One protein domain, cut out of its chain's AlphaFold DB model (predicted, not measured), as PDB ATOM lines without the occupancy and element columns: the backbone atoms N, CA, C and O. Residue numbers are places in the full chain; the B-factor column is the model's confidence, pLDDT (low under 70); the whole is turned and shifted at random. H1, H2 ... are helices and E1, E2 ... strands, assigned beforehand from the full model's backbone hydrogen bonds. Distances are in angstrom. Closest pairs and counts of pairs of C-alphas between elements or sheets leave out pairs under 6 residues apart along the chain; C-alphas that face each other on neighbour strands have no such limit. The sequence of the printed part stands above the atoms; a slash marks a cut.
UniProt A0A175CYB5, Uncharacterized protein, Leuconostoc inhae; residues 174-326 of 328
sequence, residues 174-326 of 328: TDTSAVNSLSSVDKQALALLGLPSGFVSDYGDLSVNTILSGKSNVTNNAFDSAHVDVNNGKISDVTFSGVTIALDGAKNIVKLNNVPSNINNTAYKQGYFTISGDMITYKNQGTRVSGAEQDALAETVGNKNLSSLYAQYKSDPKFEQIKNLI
ATOM      1  N   THR A 174     167.558 136.134 180.768       88.06
ATOM      2  CA  THR A 174     166.576 135.066 180.558       88.06
ATOM      3  C   THR A 174     165.423 135.488 179.646       88.06
ATOM      4  O   THR A 174     165.009 134.681 178.821       88.06
ATOM      5  N   ASP A 175     164.961 136.741 179.702       88.75
ATOM      6  CA  ASP A 175     163.920 137.256 178.799       88.75
ATOM      7  C   ASP A 175     164.446 137.395 177.366       88.75
ATOM      8  O   ASP A 175     163.814 136.909 176.430       88.75
ATOM      9  N   THR A 176     165.649 137.958 177.193       87.69
ATOM     10  CA  THR A 176     166.333 138.034 175.887       87.69
ATOM     11  C   THR A 176     166.579 136.650 175.276       87.69
ATOM     12  O   THR A 176     166.559 136.492 174.058       87.69
ATOM     13  N   SER A 177     166.789 135.628 176.109       88.94
ATOM     14  CA  SER A 177     166.948 134.245 175.644       88.94
ATOM     15  C   SER A 177     165.604 133.612 175.270       88.94
ATOM     16  O   SER A 177     165.493 133.008 174.201       88.94
ATOM     17  N   ALA A 178     164.576 133.790 176.108       91.38
ATOM     18  CA  ALA A 178     163.251 133.188 175.950       91.38
ATOM     19  C   ALA A 178     162.524 133.640 174.674       91.38
ATOM     20  O   ALA A 178     161.854 132.825 174.034       91.38
ATOM     21  N   VAL A 179     162.690 134.900 174.254       93.62
ATOM     22  CA  VAL A 179     162.025 135.414 173.042       93.62
ATOM     23  C   VAL A 179     162.440 134.703 171.754       93.62
ATOM     24  O   VAL A 179     161.647 134.638 170.815       93.62
ATOM     25  N   ASN A 180     163.621 134.081 171.714       91.06
ATOM     26  CA  ASN A 180     164.033 133.266 170.567       91.06
ATOM     27  C   ASN A 180     163.143 132.019 170.416       91.06
ATOM     28  O   ASN A 180     162.747 131.691 169.297       91.06
ATOM     29  N   SER A 181     162.767 131.391 171.537       93.19
ATOM     30  CA  SER A 181     161.934 130.179 171.604       93.19
ATOM     31  C   SER A 181     160.416 130.409 171.568       93.19
ATOM     32  O   SER A 181     159.672 129.435 171.511       93.19
ATOM     33  N   LEU A 182     159.939 131.660 171.597       95.75
ATOM     34  CA  LEU A 182     158.503 131.959 171.505       95.75
ATOM     35  C   LEU A 182     157.911 131.540 170.149       95.75
ATOM     36  O   LEU A 182     158.563 131.691 169.105       95.75
ATOM     37  N   SER A 183     156.658 131.072 170.166       95.75
ATOM     38  CA  SER A 183     155.905 130.741 168.951       95.75
ATOM     39  C   SER A 183     155.604 131.989 168.111       95.75
ATOM     40  O   SER A 183     155.699 133.120 168.594       95.75
ATOM     41  N   SER A 184     155.217 131.806 166.846       94.56
ATOM     42  CA  SER A 184     154.802 132.925 165.987       94.56
ATOM     43  C   SER A 184     153.628 133.704 166.589       94.56
ATOM     44  O   SER A 184     153.676 134.931 166.610       94.56
ATOM     45  N   VAL A 185     152.638 133.005 167.159       96.00
ATOM     46  CA  VAL A 185     151.460 133.616 167.801       96.00
ATOM     47  C   VAL A 185     151.853 134.390 169.060       96.00
ATOM     48  O   VAL A 185     151.408 135.521 169.235       96.00
ATOM     49  N   ASP A 186     152.751 133.860 169.900       97.38
ATOM     50  CA  ASP A 186     153.279 134.603 171.058       97.38
ATOM     51  C   ASP A 186     153.986 135.897 170.612       97.38
ATOM     52  O   ASP A 186     153.784 136.963 171.196       97.38
ATOM     53  N   LYS A 187     154.801 135.827 169.550       97.38
ATOM     54  CA  LYS A 187     155.530 136.984 169.004       97.38
ATOM     55  C   LYS A 187     154.586 138.028 168.403       97.38
ATOM     56  O   LYS A 187     154.776 139.221 168.630       97.38
ATOM     57  N   GLN A 188     153.552 137.588 167.688       97.62
ATOM     58  CA  GLN A 188     152.500 138.449 167.145       97.62
ATOM     59  C   GLN A 188     151.664 139.090 168.259       97.62
ATOM     60  O   GLN A 188     151.417 140.291 168.213       97.62
ATOM     61  N   ALA A 189     151.300 138.347 169.305       97.88
ATOM     62  CA  ALA A 189     150.567 138.886 170.446       97.88
ATOM     63  C   ALA A 189     151.382 139.922 171.233       97.88
ATOM     64  O   ALA A 189     150.843 140.964 171.605       97.88
ATOM     65  N   LEU A 190     152.689 139.704 171.422       97.50
ATOM     66  CA  LEU A 190     153.580 140.736 171.967       97.50
ATOM     67  C   LEU A 190     153.641 141.965 171.053       97.50
ATOM     68  O   LEU A 190     153.562 143.087 171.549       97.50
ATOM     69  N   ALA A 191     153.719 141.784 169.731       97.44
ATOM     70  CA  ALA A 191     153.693 142.902 168.790       97.44
ATOM     71  C   ALA A 191     152.383 143.708 168.880       97.44
ATOM     72  O   ALA A 191     152.440 144.938 168.913       97.44
ATOM     73  N   LEU A 192     151.229 143.039 169.000       96.56
ATOM     74  CA  LEU A 192     149.920 143.672 169.195       96.56
ATOM     75  C   LEU A 192     149.798 144.388 170.551       96.56
ATOM     76  O   LEU A 192     149.193 145.453 170.621       96.56
ATOM     77  N   LEU A 193     150.407 143.862 171.617       94.06
ATOM     78  CA  LEU A 193     150.536 144.563 172.905       94.06
ATOM     79  C   LEU A 193     151.458 145.793 172.825       94.06
ATOM     80  O   LEU A 193     151.312 146.727 173.610       94.06
ATOM     81  N   GLY A 194     152.411 145.792 171.891       91.56
ATOM     82  CA  GLY A 194     153.389 146.860 171.679       91.56
ATOM     83  C   GLY A 194     152.995 147.933 170.661       91.56
ATOM     84  O   GLY A 194     153.848 148.767 170.340       91.56
ATOM     85  N   LEU A 195     151.757 147.916 170.141       92.06
ATOM     86  CA  LEU A 195     151.305 148.832 169.087       92.06
ATOM     87  C   LEU A 195     151.580 150.308 169.446       92.06
ATOM     88  O   LEU A 195     151.131 150.774 170.497       92.06
ATOM     89  N   PRO A 196     152.299 151.058 168.589       87.25
ATOM     90  CA  PRO A 196     152.512 152.484 168.788       87.25
ATOM     91  C   PRO A 196     151.248 153.285 168.455       87.25
ATOM     92  O   PRO A 196     150.357 152.824 167.739       87.25
ATOM     93  N   SER A 197     151.205 154.530 168.931       82.19
ATOM     94  CA  SER A 197     150.191 155.496 168.500       82.19
ATOM     95  C   SER A 197     150.199 155.680 166.978       82.19
ATOM     96  O   SER A 197     151.254 155.644 166.346       82.19
ATOM     97  N   GLY A 198     149.019 155.880 166.388       85.50
ATOM     98  CA  GLY A 198     148.853 156.073 164.946       85.50
ATOM     99  C   GLY A 198     148.978 154.802 164.098       85.50
ATOM    100  O   GLY A 198     148.822 154.889 162.882       85.50
ATOM    101  N   PHE A 199     149.224 153.625 164.685       91.88
ATOM    102  CA  PHE A 199     149.086 152.361 163.959       91.88
ATOM    103  C   PHE A 199     147.619 152.126 163.567       91.88
ATOM    104  O   PHE A 199     146.714 152.358 164.371       91.88
ATOM    105  N   VAL A 200     147.373 151.653 162.343       92.00
ATOM    106  CA  VAL A 200     146.010 151.394 161.847       92.00
ATOM    107  C   VAL A 200     145.790 149.926 161.489       92.00
ATOM    108  O   VAL A 200     146.698 149.213 161.079       92.00
ATOM    109  N   SER A 201     144.550 149.476 161.617       91.19
ATOM    110  CA  SER A 201     144.039 148.258 160.987       91.19
ATOM    111  C   SER A 201     143.706 148.508 159.508       91.19
ATOM    112  O   SER A 201     143.982 149.573 158.954       91.19
ATOM    113  N   ASP A 202     143.052 147.542 158.873       85.25
ATOM    114  CA  ASP A 202     142.379 147.683 157.585       85.25
ATOM    115  C   ASP A 202     141.119 148.575 157.606       85.25
ATOM    116  O   ASP A 202     140.618 148.902 156.529       85.25
ATOM    117  N   TYR A 203     140.648 149.051 158.772       84.44
ATOM    118  CA  TYR A 203     139.467 149.932 158.897       84.44
ATOM    119  C   TYR A 203     139.706 151.265 159.637       84.44
ATOM    120  O   TYR A 203     139.021 152.259 159.368       84.44
ATOM    121  N   GLY A 204     140.671 151.326 160.556       86.12
ATOM    122  CA  GLY A 204     140.890 152.501 161.405       86.12
ATOM    123  C   GLY A 204     141.957 152.330 162.477       86.12
ATOM    124  O   GLY A 204     142.646 151.311 162.518       86.12
ATOM    125  N   ASP A 205     142.092 153.345 163.327       86.19
ATOM    126  CA  ASP A 205     143.108 153.427 164.379       86.19
ATOM    127  C   ASP A 205     143.037 152.221 165.328       86.19
ATOM    128  O   ASP A 205     142.009 151.953 165.957       86.19
ATOM    129  N   LEU A 206     144.151 151.497 165.456       89.75
ATOM    130  CA  LEU A 206     144.216 150.247 166.203       89.75
ATOM    131  C   LEU A 206     145.146 150.382 167.411       89.75
ATOM    132  O   LEU A 206     146.323 150.706 167.288       89.75
ATOM    133  N   SER A 207     144.611 150.067 168.587       89.12
ATOM    134  CA  SER A 207     145.341 150.025 169.853       89.12
ATOM    135  C   SER A 207     145.088 148.709 170.592       89.12
ATOM    136  O   SER A 207     144.158 147.970 170.270       89.12
ATOM    137  N   VAL A 208     145.858 148.438 171.648       89.25
ATOM    138  CA  VAL A 208     145.601 147.302 172.554       89.25
ATOM    139  C   VAL A 208     144.173 147.350 173.116       89.25
ATOM    140  O   VAL A 208     143.475 146.339 173.127       89.25
ATOM    141  N   ASN A 209     143.713 148.537 173.525       85.50
ATOM    142  CA  ASN A 209     142.365 148.757 174.057       85.50
ATOM    143  C   ASN A 209     141.288 148.515 172.982       85.50
ATOM    144  O   ASN A 209     140.239 147.943 173.279       85.50
ATOM    145  N   THR A 210     141.568 148.883 171.728       88.94
ATOM    146  CA  THR A 210     140.719 148.583 170.564       88.94
ATOM    147  C   THR A 210     140.539 147.071 170.409       88.94
ATOM    148  O   THR A 210     139.410 146.591 170.382       88.94
ATOM    149  N   ILE A 211     141.642 146.311 170.379       93.25
ATOM    150  CA  ILE A 211     141.628 144.848 170.198       93.25
ATOM    151  C   ILE A 211     140.885 144.157 171.348       93.25
ATOM    152  O   ILE A 211     139.993 143.352 171.097       93.25
ATOM    153  N   LEU A 212     141.196 144.507 172.601       91.56
ATOM    154  CA  LEU A 212     140.575 143.901 173.787       91.56
ATOM    155  C   LEU A 212     139.079 144.223 173.941       91.56
ATOM    156  O   LEU A 212     138.365 143.467 174.595       91.56
ATOM    157  N   SER A 213     138.603 145.339 173.379       91.00
ATOM    158  CA  SER A 213     137.186 145.732 173.442       91.00
ATOM    159  C   SER A 213     136.349 145.246 172.258       91.00
ATOM    160  O   SER A 213     135.122 145.314 172.331       91.00
ATOM    161  N   GLY A 214     136.977 144.781 171.172       91.88
ATOM    162  CA  GLY A 214     136.278 144.410 169.938       91.88
ATOM    163  C   GLY A 214     135.564 145.584 169.256       91.88
ATOM    164  O   GLY A 214     134.621 145.367 168.495       91.88
ATOM    165  N   LYS A 215     135.962 146.834 169.540       89.75
ATOM    166  CA  LYS A 215     135.381 148.044 168.941       89.75
ATOM    167  C   LYS A 215     136.472 149.021 168.508       89.75
ATOM    168  O   LYS A 215     137.237 149.504 169.339       89.75
ATOM    169  N   SER A 216     136.506 149.348 167.215       87.50
ATOM    170  CA  SER A 216     137.452 150.299 166.618       87.50
ATOM    171  C   SER A 216     136.748 151.562 166.180       87.50
ATOM    172  O   SER A 216     135.735 151.490 165.491       87.50
ATOM    173  N   ASN A 217     137.344 152.714 166.479       84.06
ATOM    174  CA  ASN A 217     137.066 153.912 165.699       84.06
ATOM    175  C   ASN A 217     137.570 153.665 164.272       84.06
ATOM    176  O   ASN A 217     138.626 153.056 164.072       84.06
ATOM    177  N   VAL A 218     136.809 154.116 163.285       81.31
ATOM    178  CA  VAL A 218     137.229 154.077 161.881       81.31
ATOM    179  C   VAL A 218     137.966 155.356 161.503       81.31
ATOM    180  O   VAL A 218     137.816 156.391 162.152       81.31
ATOM    181  N   THR A 219     138.731 155.323 160.409       72.44
ATOM    182  CA  THR A 219     139.158 156.590 159.793       72.44
ATOM    183  C   THR A 219     137.934 157.386 159.316       72.44
ATOM    184  O   THR A 219     136.918 156.797 158.945       72.44
ATOM    185  N   ASN A 220     138.046 158.718 159.212       69.38
ATOM    186  CA  ASN A 220     136.986 159.643 158.740       69.38
ATOM    187  C   ASN A 220     136.388 159.333 157.342       69.38
ATOM    188  O   ASN A 220     135.492 160.043 156.869       69.38
ATOM    189  N   ASN A 221     136.928 158.313 156.674       73.88
ATOM    190  CA  ASN A 221     136.668 157.896 155.309       73.88
ATOM    191  C   ASN A 221     136.083 156.467 155.229       73.88
ATOM    192  O   ASN A 221     135.969 155.934 154.125       73.88
ATOM    193  N   ALA A 222     135.729 155.810 156.339       81.56
ATOM    194  CA  ALA A 222     134.975 154.559 156.247       81.56
ATOM    195  C   ALA A 222     133.516 154.821 155.838       81.56
ATOM    196  O   ALA A 222     132.881 155.776 156.297       81.56
ATOM    197  N   PHE A 223     133.003 153.971 154.952       84.75
ATOM    198  CA  PHE A 223     131.703 154.136 154.314       84.75
ATOM    199  C   PHE A 223     130.923 152.821 154.321       84.75
ATOM    200  O   PHE A 223     131.406 151.814 153.804       84.75
ATOM    201  N   ASP A 224     129.718 152.853 154.880       88.06
ATOM    202  CA  ASP A 224     128.733 151.781 154.812       88.06
ATOM    203  C   ASP A 224     127.857 151.970 153.562       88.06
ATOM    204  O   ASP A 224     127.048 152.897 153.474       88.06
ATOM    205  N   SER A 225     128.004 151.070 152.586       86.00
ATOM    206  CA  SER A 225     127.233 151.110 151.338       86.00
ATOM    207  C   SER A 225     125.789 150.608 151.459       86.00
ATOM    208  O   SER A 225     125.043 150.718 150.489       86.00
ATOM    209  N   ALA A 226     125.391 150.037 152.598       86.44
ATOM    210  CA  ALA A 226     124.023 149.585 152.864       86.44
ATOM    211  C   ALA A 226     123.153 150.666 153.534       86.44
ATOM    212  O   ALA A 226     121.935 150.612 153.396       86.44
ATOM    213  N   HIS A 227     123.762 151.656 154.198       84.62
ATOM    214  CA  HIS A 227     123.069 152.715 154.950       84.62
ATOM    215  C   HIS A 227     123.433 154.125 154.451       84.62
ATOM    216  O   HIS A 227     123.695 155.040 155.232       84.62
ATOM    217  N   VAL A 228     123.492 154.315 153.127       83.75
ATOM    218  CA  VAL A 228     123.893 155.592 152.494       83.75
ATOM    219  C   VAL A 228     122.927 156.740 152.817       83.75
ATOM    220  O   VAL A 228     123.323 157.905 152.845       83.75
ATOM    221  N   ASP A 229     121.668 156.417 153.095       85.12
ATOM    222  CA  ASP A 229     120.618 157.327 153.553       85.12
ATOM    223  C   ASP A 229     120.861 157.877 154.973       85.12
ATOM    224  O   ASP A 229     120.415 158.981 155.291       85.12
ATOM    225  N   VAL A 230     121.626 157.166 155.808       81.12
ATOM    226  CA  VAL A 230     121.995 157.584 157.167       81.12
ATOM    227  C   VAL A 230     123.388 158.213 157.164       81.12
ATOM    228  O   VAL A 230     124.362 157.602 156.736       81.12
ATOM    229  N   ASN A 231     123.515 159.454 157.650       82.75
ATOM    230  CA  ASN A 231     124.793 160.190 157.725       82.75
ATOM    231  C   ASN A 231     125.604 160.203 156.408       82.75
ATOM    232  O   ASN A 231     126.833 160.303 156.420       82.75
ATOM    233  N   ASN A 232     124.917 160.105 155.264       84.44
ATOM    234  CA  ASN A 232     125.527 159.989 153.940       84.44
ATOM    235  C   ASN A 232     126.477 158.769 153.820       84.44
ATOM    236  O   ASN A 232     127.537 158.867 153.195       84.44
ATOM    237  N   GLY A 233     126.133 157.651 154.474       83.50
ATOM    238  CA  GLY A 233     126.902 156.402 154.538       83.50
ATOM    239  C   GLY A 233     128.137 156.443 155.442       83.50
ATOM    240  O   GLY A 233     128.886 155.471 155.491       83.50
ATOM    241  N   LYS A 234     128.401 157.547 156.151       86.62
ATOM    242  CA  LYS A 234     129.568 157.645 157.041       86.62
ATOM    243  C   LYS A 234     129.313 156.970 158.382       86.62
ATOM    244  O   LYS A 234     128.334 157.274 159.064       86.62
ATOM    245  N   ILE A 235     130.269 156.146 158.796       86.31
ATOM    246  CA  ILE A 235     130.314 155.519 160.121       86.31
ATOM    247  C   ILE A 235     131.454 156.107 160.961       86.31
ATOM    248  O   ILE A 235     132.427 156.626 160.419       86.31
ATOM    249  N   SER A 236     131.329 156.036 162.288       85.38
ATOM    250  CA  SER A 236     132.357 156.466 163.253       85.38
ATOM    251  C   SER A 236     133.138 155.306 163.868       85.38
ATOM    252  O   SER A 236     134.271 155.489 164.314       85.38
ATOM    253  N   ASP A 237     132.545 154.114 163.901       88.00
ATOM    254  CA  ASP A 237     133.134 152.934 164.517       88.00
ATOM    255  C   ASP A 237     132.638 151.622 163.896       88.00
ATOM    256  O   ASP A 237     131.641 151.598 163.174       88.00
ATOM    257  N   VAL A 238     133.373 150.545 164.175       88.75
ATOM    258  CA  VAL A 238     133.054 149.159 163.814       88.75
ATOM    259  C   VAL A 238     133.244 148.237 165.012       88.75
ATOM    260  O   VAL A 238     134.161 148.427 165.816       88.75
ATOM    261  N   THR A 239     132.412 147.204 165.099       91.38
ATOM    262  CA  THR A 239     132.617 146.065 165.998       91.38
ATOM    263  C   THR A 239     133.262 144.897 165.253       91.38
ATOM    264  O   THR A 239     133.049 144.709 164.056       91.38
ATOM    265  N   PHE A 240     134.083 144.128 165.964       92.81
ATOM    266  CA  PHE A 240     134.847 142.998 165.440       92.81
ATOM    267  C   PHE A 240     135.121 141.983 166.563       92.81
ATOM    268  O   PHE A 240     135.077 142.331 167.743       92.81
ATOM    269  N   SER A 241     135.395 140.718 166.225       91.94
ATOM    270  CA  SER A 241     135.510 139.635 167.228       91.94
ATOM    271  C   SER A 241     136.940 139.162 167.524       91.94
ATOM    272  O   SER A 241     137.122 138.183 168.240       91.94
ATOM    273  N   GLY A 242     137.944 139.795 166.922       93.75
ATOM    274  CA  GLY A 242     139.357 139.424 167.003       93.75
ATOM    275  C   GLY A 242     140.143 140.001 165.825       93.75
ATOM    276  O   GLY A 242     139.611 140.812 165.062       93.75
ATOM    277  N   VAL A 243     141.388 139.571 165.653       95.75
ATOM    278  CA  VAL A 243     142.236 139.974 164.527       95.75
ATOM    279  C   VAL A 243     142.839 138.773 163.806       95.75
ATOM    280  O   VAL A 243     143.237 137.794 164.430       95.75
ATOM    281  N   THR A 244     142.962 138.877 162.486       95.50
ATOM    282  CA  THR A 244     143.746 137.949 161.661       95.50
ATOM    283  C   THR A 244     145.089 138.593 161.346       95.50
ATOM    284  O   THR A 244     145.148 139.772 160.979       95.50
ATOM    285  N   ILE A 245     146.172 137.820 161.448       96.50
ATOM    286  CA  ILE A 245     147.508 138.250 161.023       96.50
ATOM    287  C   ILE A 245     147.803 137.687 159.630       96.50
ATOM    288  O   ILE A 245     148.323 136.587 159.473       96.50
ATOM    289  N   ALA A 246     147.470 138.462 158.598       94.88
ATOM    290  CA  ALA A 246     147.729 138.079 157.216       94.88
ATOM    291  C   ALA A 246     149.220 138.262 156.877       94.88
ATOM    292  O   ALA A 246     149.761 139.365 156.992       94.88
ATOM    293  N   LEU A 247     149.883 137.186 156.449       94.62
ATOM    294  CA  LEU A 247     151.305 137.208 156.104       94.62
ATOM    295  C   LEU A 247     151.532 137.638 154.644       94.62
ATOM    296  O   LEU A 247     150.984 137.036 153.723       94.62
ATOM    297  N   ASP A 248     152.390 138.640 154.443       92.69
ATOM    298  CA  ASP A 248     152.941 139.050 153.140       92.69
ATOM    299  C   ASP A 248     154.474 139.063 153.238       92.69
ATOM    300  O   ASP A 248     155.090 140.020 153.718       92.69
ATOM    301  N   GLY A 249     155.104 137.939 152.884       92.69
ATOM    302  CA  GLY A 249     156.530 137.715 153.122       92.69
ATOM    303  C   GLY A 249     156.873 137.800 154.614       92.69
ATOM    304  O   GLY A 249     156.481 136.940 155.396       92.69
ATOM    305  N   ALA A 250     157.610 138.843 155.011       93.81
ATOM    306  CA  ALA A 250     157.953 139.119 156.411       93.81
ATOM    307  C   ALA A 250     156.946 140.042 157.136       93.81
ATOM    308  O   ALA A 250     157.101 140.299 158.335       93.81
ATOM    309  N   LYS A 251     155.949 140.586 156.425       95.75
ATOM    310  CA  LYS A 251     154.952 141.514 156.973       95.75
ATOM    311  C   LYS A 251     153.837 140.735 157.665       95.75
ATOM    312  O   LYS A 251     153.264 139.816 157.089       95.75
ATOM    313  N   ASN A 252     153.496 141.167 158.871       97.38
ATOM    314  CA  ASN A 252     152.333 140.731 159.633       97.38
ATOM    315  C   ASN A 252     151.279 141.838 159.499       97.38
ATOM    316  O   ASN A 252     151.351 142.845 160.206       97.38
ATOM    317  N   ILE A 253     150.368 141.707 158.534       95.81
ATOM    318  CA  ILE A 253     149.298 142.680 158.273       95.81
ATOM    319  C   ILE A 253     148.150 142.395 159.238       95.81
ATOM    320  O   ILE A 253     147.645 141.273 159.277       95.81
ATOM    321  N   VAL A 254     147.720 143.404 159.996       95.25
ATOM    322  CA  VAL A 254     146.660 143.236 161.002       95.25
ATOM    323  C   VAL A 254     145.303 143.564 160.389       95.25
ATOM    324  O   VAL A 254     145.084 144.691 159.942       95.25
ATOM    325  N   LYS A 255     144.396 142.583 160.385       92.88
ATOM    326  CA  LYS A 255     143.023 142.717 159.878       92.88
ATOM    327  C   LYS A 255     141.997 142.482 160.975       92.88
ATOM    328  O   LYS A 255     142.217 141.625 161.829       92.88
ATOM    329  N   LEU A 256     140.882 143.208 160.947       93.31
ATOM    330  CA  LEU A 256     139.782 143.022 161.899       93.31
ATOM    331  C   LEU A 256     138.839 141.889 161.461       93.31
ATOM    332  O   LEU A 256     138.400 141.832 160.313       93.31
ATOM    333  N   ASN A 257     138.477 141.005 162.391       93.00
ATOM    334  CA  ASN A 257     137.628 139.848 162.100       93.00
ATOM    335  C   ASN A 257     136.135 140.169 162.183       93.00
ATOM    336  O   ASN A 257     135.680 140.795 163.141       93.00
ATOM    337  N   ASN A 258     135.356 139.610 161.253       89.12
ATOM    338  CA  ASN A 258     133.892 139.706 161.227       89.12
ATOM    339  C   ASN A 258     133.350 141.148 161.128       89.12
ATOM    340  O   ASN A 258     132.233 141.421 161.568       89.12
ATOM    341  N   VAL A 259     134.113 142.058 160.514       87.31
ATOM    342  CA  VAL A 259     133.606 143.383 160.127       87.31
ATOM    343  C   VAL A 259     132.583 143.224 158.984       87.31
ATOM    344  O   VAL A 259     132.839 142.455 158.053       87.31
ATOM    345  N   PRO A 260     131.426 143.916 159.022       82.75
ATOM    346  CA  PRO A 260     130.411 143.831 157.971       82.75
ATOM    347  C   PRO A 260     130.940 144.165 156.563       82.75
ATOM    348  O   PRO A 260     131.616 145.171 156.354       82.75
ATOM    349  N   SER A 261     130.598 143.335 155.570       81.75
ATOM    350  CA  SER A 261     131.137 143.401 154.196       81.75
ATOM    351  C   SER A 261     130.672 144.606 153.365       81.75
ATOM    352  O   SER A 261     131.242 144.899 152.318       81.75
ATOM    353  N   ASN A 262     129.648 145.316 153.835       85.00
ATOM    354  CA  ASN A 262     129.164 146.601 153.325       85.00
ATOM    355  C   ASN A 262     130.056 147.789 153.731       85.00
ATOM    356  O   ASN A 262     129.875 148.890 153.206       85.00
ATOM    357  N   ILE A 263     131.013 147.593 154.643       84.06
ATOM    358  CA  ILE A 263     131.895 148.651 155.137       84.06
ATOM    359  C   ILE A 263     133.183 148.685 154.315       84.06
ATOM    360  O   ILE A 263     133.958 147.730 154.288       84.06
ATOM    361  N   ASN A 264     133.442 149.827 153.682       82.25
ATOM    362  CA  ASN A 264     134.633 150.081 152.879       82.25
ATOM    363  C   ASN A 264     135.534 151.120 153.555       82.25
ATOM    364  O   ASN A 264     135.094 152.233 153.846       82.25
ATOM    365  N   ASN A 265     136.818 150.805 153.741       81.75
ATOM    366  CA  ASN A 265     137.820 151.783 154.165       81.75
ATOM    367  C   ASN A 265     138.299 152.624 152.969       81.75
ATOM    368  O   ASN A 265     139.211 152.223 152.243       81.75
ATOM    369  N   THR A 266     137.742 153.826 152.787       78.75
ATOM    370  CA  THR A 266     138.166 154.727 151.697       78.75
ATOM    371  C   THR A 266     139.358 155.630 152.062       78.75
ATOM    372  O   THR A 266     139.763 156.474 151.262       78.75
ATOM    373  N   ALA A 267     139.993 155.443 153.232       81.62
ATOM    374  CA  ALA A 267     141.323 156.009 153.497       81.62
ATOM    375  C   ALA A 267     142.449 155.207 152.828       81.62
ATOM    376  O   ALA A 267     143.542 155.747 152.660       81.62
ATOM    377  N   TYR A 268     142.193 153.953 152.431       85.88
ATOM    378  CA  TYR A 268     143.169 153.084 151.765       85.88
ATOM    379  C   TYR A 268     144.512 152.994 152.511       85.88
ATOM    380  O   TYR A 268     145.575 153.063 151.896       85.88
ATOM    381  N   LYS A 269     144.473 152.878 153.842       88.88
ATOM    382  CA  LYS A 269     145.643 152.613 154.691       88.88
ATOM    383  C   LYS A 269     145.460 151.288 155.427       88.88
ATOM    384  O   LYS A 269     144.340 150.961 155.807       88.88
ATOM    385  N   GLN A 270     146.561 150.577 155.646       91.56
ATOM    386  CA  GLN A 270     146.645 149.409 156.526       91.56
ATOM    387  C   GLN A 270     147.972 149.430 157.295       91.56
ATOM    388  O   GLN A 270     148.997 149.854 156.751       91.56
ATOM    389  N   GLY A 271     147.970 148.949 158.535       94.81
ATOM    390  CA  GLY A 271     149.178 148.733 159.321       94.81
ATOM    391  C   GLY A 271     149.735 147.321 159.158       94.81
ATOM    392  O   GLY A 271     149.009 146.348 158.936       94.81
ATOM    393  N   TYR A 272     151.051 147.202 159.292       96.75
ATOM    394  CA  TYR A 272     151.746 145.930 159.434       96.75
ATOM    395  C   TYR A 272     152.952 146.062 160.360       96.75
ATOM    396  O   TYR A 272     153.511 147.148 160.534       96.75
ATOM    397  N   PHE A 273     153.397 144.942 160.919       97.94
ATOM    398  CA  PHE A 273     154.677 144.876 161.619       97.94
ATOM    399  C   PHE A 273     155.589 143.791 161.045       97.94
ATOM    400  O   PHE A 273     155.138 142.769 160.522       97.94
ATOM    401  N   THR A 274     156.894 144.012 161.138       97.81
ATOM    402  CA  THR A 274     157.926 143.012 160.842       97.81
ATOM    403  C   THR A 274     158.672 142.679 162.127       97.81
ATOM    404  O   THR A 274     158.913 143.559 162.955       97.81
ATOM    405  N   ILE A 275     159.034 141.407 162.305       97.25
ATOM    406  CA  ILE A 275     159.824 140.939 163.450       97.25
ATOM    407  C   ILE A 275     161.154 140.411 162.914       97.25
ATOM    408  O   ILE A 275     161.178 139.472 162.120       97.25
ATOM    409  N   SER A 276     162.258 141.020 163.341       95.12
ATOM    410  CA  SER A 276     163.620 140.672 162.930       95.12
ATOM    411  C   SER A 276     164.493 140.476 164.166       95.12
ATOM    412  O   SER A 276     165.035 141.432 164.727       95.12
ATOM    413  N   GLY A 277     164.620 139.222 164.605       92.81
ATOM    414  CA  GLY A 277     165.255 138.891 165.880       92.81
ATOM    415  C   GLY A 277     164.452 139.469 167.047       92.81
ATOM    416  O   GLY A 277     163.270 139.168 167.190       92.81
ATOM    417  N   ASP A 278     165.091 140.317 167.855       94.62
ATOM    418  CA  ASP A 278     164.441 141.015 168.972       94.62
ATOM    419  C   ASP A 278     163.682 142.288 168.548       94.62
ATOM    420  O   ASP A 278     162.898 142.822 169.326       94.62
ATOM    421  N   MET A 279     163.899 142.807 167.335       95.12
ATOM    422  CA  MET A 279     163.317 144.083 166.908       95.12
ATOM    423  C   MET A 279     161.967 143.889 166.215       95.12
ATOM    424  O   MET A 279     161.848 143.098 165.277       95.12
ATOM    425  N   ILE A 280     160.973 144.669 166.641       97.75
ATOM    426  CA  ILE A 280     159.671 144.816 165.990       97.75
ATOM    427  C   ILE A 280     159.600 146.216 165.381       97.75
ATOM    428  O   ILE A 280     159.732 147.208 166.102       97.75
ATOM    429  N   THR A 281     159.358 146.300 164.075       96.62
ATOM    430  CA  THR A 281     159.154 147.563 163.355       96.62
ATOM    431  C   THR A 281     157.711 147.644 162.879       96.62
ATOM    432  O   THR A 281     157.230 146.739 162.201       96.62
ATOM    433  N   TYR A 282     157.029 148.737 163.219       96.81
ATOM    434  CA  TYR A 282     155.628 148.988 162.890       96.81
ATOM    435  C   TYR A 282     155.533 150.023 161.773       96.81
ATOM    436  O   TYR A 282     156.165 151.082 161.842       96.81
ATOM    437  N   LYS A 283     154.719 149.735 160.758       96.00
ATOM    438  CA  LYS A 283     154.533 150.594 159.591       96.00
ATOM    439  C   LYS A 283     153.071 150.701 159.179       96.00
ATOM    440  O   LYS A 283     152.324 149.737 159.298       96.00
ATOM    441  N   ASN A 284     152.705 151.844 158.610       94.38
ATOM    442  CA  ASN A 284     151.454 152.048 157.886       94.38
ATOM    443  C   ASN A 284     151.757 152.188 156.388       94.38
ATOM    444  O   ASN A 284     152.620 152.974 156.006       94.38
ATOM    445  N   GLN A 285     151.026 151.477 155.529       92.94
ATOM    446  CA  GLN A 285     151.167 151.566 154.070       92.94
ATOM    447  C   GLN A 285     149.840 151.905 153.384       92.94
ATOM    448  O   GLN A 285     148.762 151.557 153.871       92.94
ATOM    449  N   GLY A 286     149.927 152.579 152.236       90.12
ATOM    450  CA  GLY A 286     148.776 152.857 151.378       90.12
ATOM    451  C   GLY A 286     148.412 151.650 150.505       90.12
ATOM    452  O   GLY A 286     149.296 151.016 149.938       90.12
ATOM    453  N   THR A 287     147.126 151.335 150.350       86.94
ATOM    454  CA  THR A 287     146.640 150.152 149.607       86.94
ATOM    455  C   THR A 287     146.300 150.424 148.138       86.94
ATOM    456  O   THR A 287     145.942 149.506 147.408       86.94
ATOM    457  N   ARG A 288     146.437 151.679 147.678       87.81
ATOM    458  CA  ARG A 288     146.217 152.089 146.270       87.81
ATOM    459  C   ARG A 288     147.398 151.799 145.337       87.81
ATOM    460  O   ARG A 288     147.231 151.858 144.124       87.81
ATOM    461  N   VAL A 289     148.566 151.537 145.911       86.12
ATOM    462  CA  VAL A 289     149.812 151.143 145.238       86.12
ATOM    463  C   VAL A 289     150.196 149.744 145.721       86.12
ATOM    464  O   VAL A 289     149.711 149.302 146.764       86.12
ATOM    465  N   SER A 290     151.055 149.040 144.986       87.44
ATOM    466  CA  SER A 290     151.460 147.667 145.313       87.44
ATOM    467  C   SER A 290     152.957 147.431 145.093       87.44
ATOM    468  O   SER A 290     153.643 148.205 144.421       87.44
ATOM    469  N   GLY A 291     153.482 146.358 145.692       87.12
ATOM    470  CA  GLY A 291     154.886 145.966 145.558       87.12
ATOM    471  C   GLY A 291     155.863 147.028 146.073       87.12
ATOM    472  O   GLY A 291     155.619 147.682 147.086       87.12
ATOM    473  N   ALA A 292     156.979 147.212 145.363       87.62
ATOM    474  CA  ALA A 292     158.075 148.074 145.806       87.62
ATOM    475  C   ALA A 292     157.674 149.546 146.039       87.62
ATOM    476  O   ALA A 292     158.249 150.194 146.910       87.62
ATOM    477  N   GLU A 293     156.687 150.074 145.308       88.56
ATOM    478  CA  GLU A 293     156.192 151.446 145.509       88.56
ATOM    479  C   GLU A 293     155.395 151.576 146.816       88.56
ATOM    480  O   GLU A 293     155.595 152.524 147.575       88.56
ATOM    481  N   GLN A 294     154.555 150.585 147.134       92.06
ATOM    482  CA  GLN A 294     153.848 150.512 148.416       92.06
ATOM    483  C   GLN A 294     154.822 150.447 149.597       92.06
ATOM    484  O   GLN A 294     154.625 151.141 150.595       92.06
ATOM    485  N   ASP A 295     155.885 149.652 149.466       88.00
ATOM    486  CA  ASP A 295     156.894 149.482 150.511       88.00
ATOM    487  C   ASP A 295     157.806 150.708 150.675       88.00
ATOM    488  O   ASP A 295     158.196 151.034 151.800       88.00
ATOM    489  N   ALA A 296     158.098 151.429 149.587       88.69
ATOM    490  CA  ALA A 296     158.831 152.698 149.622       88.69
ATOM    491  C   ALA A 296     158.024 153.834 150.279       88.69
ATOM    492  O   ALA A 296     158.606 154.708 150.919       88.69
ATOM    493  N   LEU A 297     156.694 153.807 150.149       91.44
ATOM    494  CA  LEU A 297     155.771 154.776 150.753       91.44
ATOM    495  C   LEU A 297     155.261 154.356 152.148       91.44
ATOM    496  O   LEU A 297     154.418 155.046 152.722       91.44
ATOM    497  N   ALA A 298     155.750 153.242 152.705       93.38
ATOM    498  CA  ALA A 298     155.339 152.755 154.018       93.38
ATOM    499  C   ALA A 298     155.961 153.587 155.161       93.38
ATOM    500  O   ALA A 298     157.155 153.489 155.466       93.38
ATOM    501  N   GLU A 299     155.120 154.374 155.827       93.38
ATOM    502  CA  GLU A 299     155.452 155.231 156.965       93.38
ATOM    503  C   GLU A 299     155.804 154.382 158.194       93.38
ATOM    504  O   GLU A 299     155.026 153.519 158.596       93.38
ATOM    505  N   THR A 300     156.965 154.618 158.814       93.44
ATOM    506  CA  THR A 300     157.348 153.925 160.058       93.44
ATOM    507  C   THR A 300     156.748 154.647 161.254       93.44
ATOM    508  O   THR A 300     157.153 155.763 161.562       93.44
ATOM    509  N   VAL A 301     155.805 153.994 161.935       90.00
ATOM    510  CA  VAL A 301     155.055 154.566 163.070       90.00
ATOM    511  C   VAL A 301     155.635 154.189 164.434       90.00
ATOM    512  O   VAL A 301     155.275 154.776 165.448       90.00
ATOM    513  N   GLY A 302     156.564 153.232 164.488       88.00
ATOM    514  CA  GLY A 302     157.311 152.958 165.711       88.00
ATOM    515  C   GLY A 302     158.210 151.733 165.631       88.00
ATOM    516  O   GLY A 302     158.155 150.948 164.687       88.00
ATOM    517  N   ASN A 303     159.014 151.553 166.677       90.25
ATOM    518  CA  ASN A 303     159.784 150.338 166.928       90.25
ATOM    519  C   ASN A 303     159.609 149.919 168.395       90.25
ATOM    520  O   ASN A 303     159.388 150.771 169.261       90.25
ATOM    521  N   LYS A 304     159.709 148.617 168.675       91.06
ATOM    522  CA  LYS A 304     159.754 148.039 170.029       91.06
ATOM    523  C   LYS A 304     160.687 146.822 170.045       91.06
ATOM    524  O   LYS A 304     160.967 146.237 169.002       91.06
ATOM    525  N   ASN A 305     161.113 146.417 171.238       92.88
ATOM    526  CA  ASN A 305     161.863 145.181 171.452       92.88
ATOM    527  C   ASN A 305     160.939 144.086 171.990       92.88
ATOM    528  O   ASN A 305     160.197 144.299 172.952       92.88
ATOM    529  N   LEU A 306     161.021 142.903 171.389       95.25
ATOM    530  CA  LEU A 306     160.268 141.713 171.764       95.25
ATOM    531  C   LEU A 306     160.604 141.284 173.200       95.25
ATOM    532  O   LEU A 306     159.701 140.965 173.967       95.25
ATOM    533  N   SER A 307     161.877 141.358 173.596       93.94
ATOM    534  CA  SER A 307     162.370 141.088 174.953       93.94
ATOM    535  C   SER A 307     161.822 142.064 175.994       93.94
ATOM    536  O   SER A 307     161.428 141.633 177.077       93.94
ATOM    537  N   SER A 308     161.708 143.355 175.662       91.12
ATOM    538  CA  SER A 308     161.067 144.358 176.525       91.12
ATOM    539  C   SER A 308     159.570 144.108 176.685       91.12
ATOM    540  O   SER A 308     159.057 144.165 177.800       91.12
ATOM    541  N   LEU A 309     158.871 143.785 175.595       93.44
ATOM    542  CA  LEU A 309     157.445 143.459 175.639       93.44
ATOM    543  C   LEU A 309     157.198 142.147 176.393       93.44
ATOM    544  O   LEU A 309     156.274 142.073 177.199       93.44
ATOM    545  N   TYR A 310     158.048 141.135 176.217       95.50
ATOM    546  CA  TYR A 310     157.966 139.890 176.973       95.50
ATOM    547  C   TYR A 310     158.223 140.126 178.466       95.50
ATOM    548  O   TYR A 310     157.403 139.730 179.289       95.50
ATOM    549  N   ALA A 311     159.286 140.849 178.835       91.56
ATOM    550  CA  ALA A 311     159.537 141.230 180.225       91.56
ATOM    551  C   ALA A 311     158.335 141.973 180.840       91.56
ATOM    552  O   ALA A 311     157.940 141.661 181.968       91.56
ATOM    553  N   GLN A 312     157.706 142.880 180.078       88.88
ATOM    554  CA  GLN A 312     156.501 143.608 180.478       88.88
ATOM    555  C   GLN A 312     155.289 142.683 180.688       88.88
ATOM    556  O   GLN A 312     154.665 142.740 181.753       88.88
ATOM    557  N   TYR A 313     154.966 141.828 179.713       92.00
ATOM    558  CA  TYR A 313     153.656 141.172 179.596       92.00
ATOM    559  C   TYR A 313     153.627 139.656 179.866       92.00
ATOM    560  O   TYR A 313     152.539 139.106 180.001       92.00
ATOM    561  N   LYS A 314     154.764 138.966 180.059       92.69
ATOM    562  CA  LYS A 314     154.836 137.505 180.342       92.69
ATOM    563  C   LYS A 314     154.057 137.010 181.574       92.69
ATOM    564  O   LYS A 314     153.973 135.810 181.815       92.69
ATOM    565  N   SER A 315     153.548 137.920 182.398       90.06
ATOM    566  CA  SER A 315     152.698 137.626 183.563       90.06
ATOM    567  C   SER A 315     151.482 138.559 183.643       90.06
ATOM    568  O   SER A 315     150.869 138.688 184.701       90.06
ATOM    569  N   ASP A 316     151.165 139.252 182.548       88.81
ATOM    570  CA  ASP A 316     149.992 140.110 182.410       88.81
ATOM    571  C   ASP A 316     148.875 139.308 181.711       88.81
ATOM    572  O   ASP A 316     149.116 138.770 180.626       88.81
ATOM    573  N   PRO A 317     147.655 139.221 182.278       91.38
ATOM    574  CA  PRO A 317     146.529 138.530 181.645       91.38
ATOM    575  C   PRO A 317     146.229 138.989 180.212       91.38
ATOM    576  O   PRO A 317     145.734 138.192 179.413       91.38
ATOM    577  N   LYS A 318     146.566 140.239 179.859       91.94
ATOM    578  CA  LYS A 318     146.398 140.779 178.502       91.94
ATOM    579  C   LYS A 318     147.156 139.979 177.447       91.94
ATOM    580  O   LYS A 318     146.719 139.951 176.303       91.94
ATOM    581  N   PHE A 319     148.262 139.322 177.800       95.44
ATOM    582  CA  PHE A 319     149.038 138.540 176.840       95.44
ATOM    583  C   PHE A 319     148.262 137.325 176.333       95.44
ATOM    584  O   PHE A 319     148.088 137.175 175.126       95.44
ATOM    585  N   GLU A 320     147.690 136.531 177.237       96.31
ATOM    586  CA  GLU A 320     146.832 135.404 176.854       96.31
ATOM    587  C   GLU A 320     145.489 135.872 176.265       96.31
ATOM    588  O   GLU A 320     144.973 135.242 175.345       96.31
ATOM    589  N   GLN A 321     144.942 137.013 176.710       95.88
ATOM    590  CA  GLN A 321     143.751 137.606 176.081       95.88
ATOM    591  C   GLN A 321     143.993 137.978 174.611       95.88
ATOM    592  O   GLN A 321     143.189 137.613 173.761       95.88
ATOM    593  N   ILE A 322     145.101 138.661 174.298       96.81
ATOM    594  CA  ILE A 322     145.457 139.015 172.918       96.81
ATOM    595  C   ILE A 322     145.750 137.758 172.089       96.81
ATOM    596  O   ILE A 322     145.273 137.677 170.962       96.81
ATOM    597  N   LYS A 323     146.459 136.758 172.635       96.50
ATOM    598  CA  LYS A 323     146.693 135.473 171.946       96.50
ATOM    599  C   LYS A 323     145.386 134.797 171.530       96.50
ATOM    600  O   LYS A 323     145.264 134.391 170.383       96.50
ATOM    601  N   ASN A 324     144.396 134.753 172.421       96.12
ATOM    602  CA  ASN A 324     143.076 134.173 172.142       96.12
ATOM    603  C   ASN A 324     142.215 135.006 171.170       96.12
ATOM    604  O   ASN A 324     141.190 134.517 170.701       96.12
ATOM    605  N   LEU A 325     142.599 136.257 170.889       96.50
ATOM    606  CA  LEU A 325     141.954 137.130 169.903       96.50
ATOM    607  C   LEU A 325     142.649 137.096 168.533       96.50
ATOM    608  O   LEU A 325     142.089 137.638 167.581       96.50
ATOM    609  N   ILE A 326     143.828 136.474 168.416       96.19
ATOM    610  CA  ILE A 326     144.457 136.175 167.125       96.19
ATOM    611  C   ILE A 326     143.808 134.910 166.560       96.19
ATOM    612  O   ILE A 326     143.808 133.865 167.208       96.19
TER     613      ILE A 326
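Overview. This is residues 174 to 326 of the 328 residues of an uncharacterized protein of Leuconostoc inhae (UniProt A0A175CYB5). A strongly twisted sheet of five strands curls round one helix, H2, and H5 and H6 pack on H2 on its side away from the sheet, with H1 beyond H5 at one end of the domain. At the other end lie two small strand pairs, E1 with E3 and E2 with E6, and the loop of residues 225 to 236 reaches out to the far tip. The printed part has 153 residues, with six named helices and nine named strands in the order H1 H2 H3 E1 E2 E3 E4 E5 E6 E7 E8 H4 E9 H5 H6; the class is mixed, helices and strands. The large sheet has the order E4, E5, E7, E8, E9 and is antiparallel throughout. The whole is compact, with a radius of gyration of the C-alphas of 16.0 A, yet its outline is elongated, 58 by 36 by 21 A.

Arrangement. The large sheet is made of E4, residues 243 to 248, E5, 251 to 256, E7, 269 to 276, E8, 279 to 286, and E9, 299 to 305; E4 and E9 are its edge strands. E4 and E5 form a hairpin, with N 246 and O 253 2.9 A apart. E5 and E7 are antiparallel at 137 degrees, with N 252 and O 273 2.8 A apart. E7 and E8 form a second hairpin, with N 272 and O 283 2.8 A apart. E8 and E9 have N 280 and O 304 2.8 A apart. H2, residues 184 to 193, is on the sheet, which curls round it; its closest C-alphas to E8 are those of Ala 191 and Ile 280, 6.9 A. H2 and H5, residues 306 to 313, are on one face of the sheet, an arrangement of two layers. H2 touches H5, closest at the C-alphas of Leu 190 and Leu 309, 6.0 A, at a steep tilt of 67 degrees, only just short of about perpendicular. H2 touches H6, residues 317 to 325, at the C-alphas of Ala 189 and Lys 323, 5.4 A, at a steep tilt of 62 degrees, opposite ways. H6 only grazes the sheet, with its residues 322 to 325. H1, residues 174 to 181, touches H5, with the C-alphas of Thr 176 and Ser 307 closest at 5.1 A. H3, residues 208 to 213, touches H6, with the C-alphas of Leu 212 and Ile 322 closest at 7.0 A. H4, residues 291 to 296, only grazes the sheet and touches no helix. E1, 215 to 217, is the antiparallel neighbour of E3, 237 to 239, with N 216 and O 238 2.9 A apart. E2, 222 to 224, is the antiparallel neighbour of E6, 263 to 265, with N 264 and O 223 2.8 A apart. Every O i to N i+4 pair is within hydrogen-bond range in H2, H3, H4, H5 and H6, and 2 of 4 are in H1.

Along the chain. H1 begins at C-alpha 174, (166.576, 135.066, 180.558). H2 is 14.2 A long, H6 12.7 A and H1 11.2 A. E7 runs 23.1 A from C-alpha 269 at (145.643, 152.613, 154.691), E8 23.0 A and E9 18.8 A. E5 is 16.0 A long and E4 15.7 A. H6 ends at C-alpha 325, (141.954, 137.130, 169.903).

Size, cuts and confidence. The two C-alphas farthest apart are those of Thr 174 and Asp 229, 57.8 A. The printed part has no cut. The links from H2 to H3 and from E2 to E3 are long, with 14 and 12 residues. The mean pLDDT of the printed part is 90.5, and residue 220 is under 70.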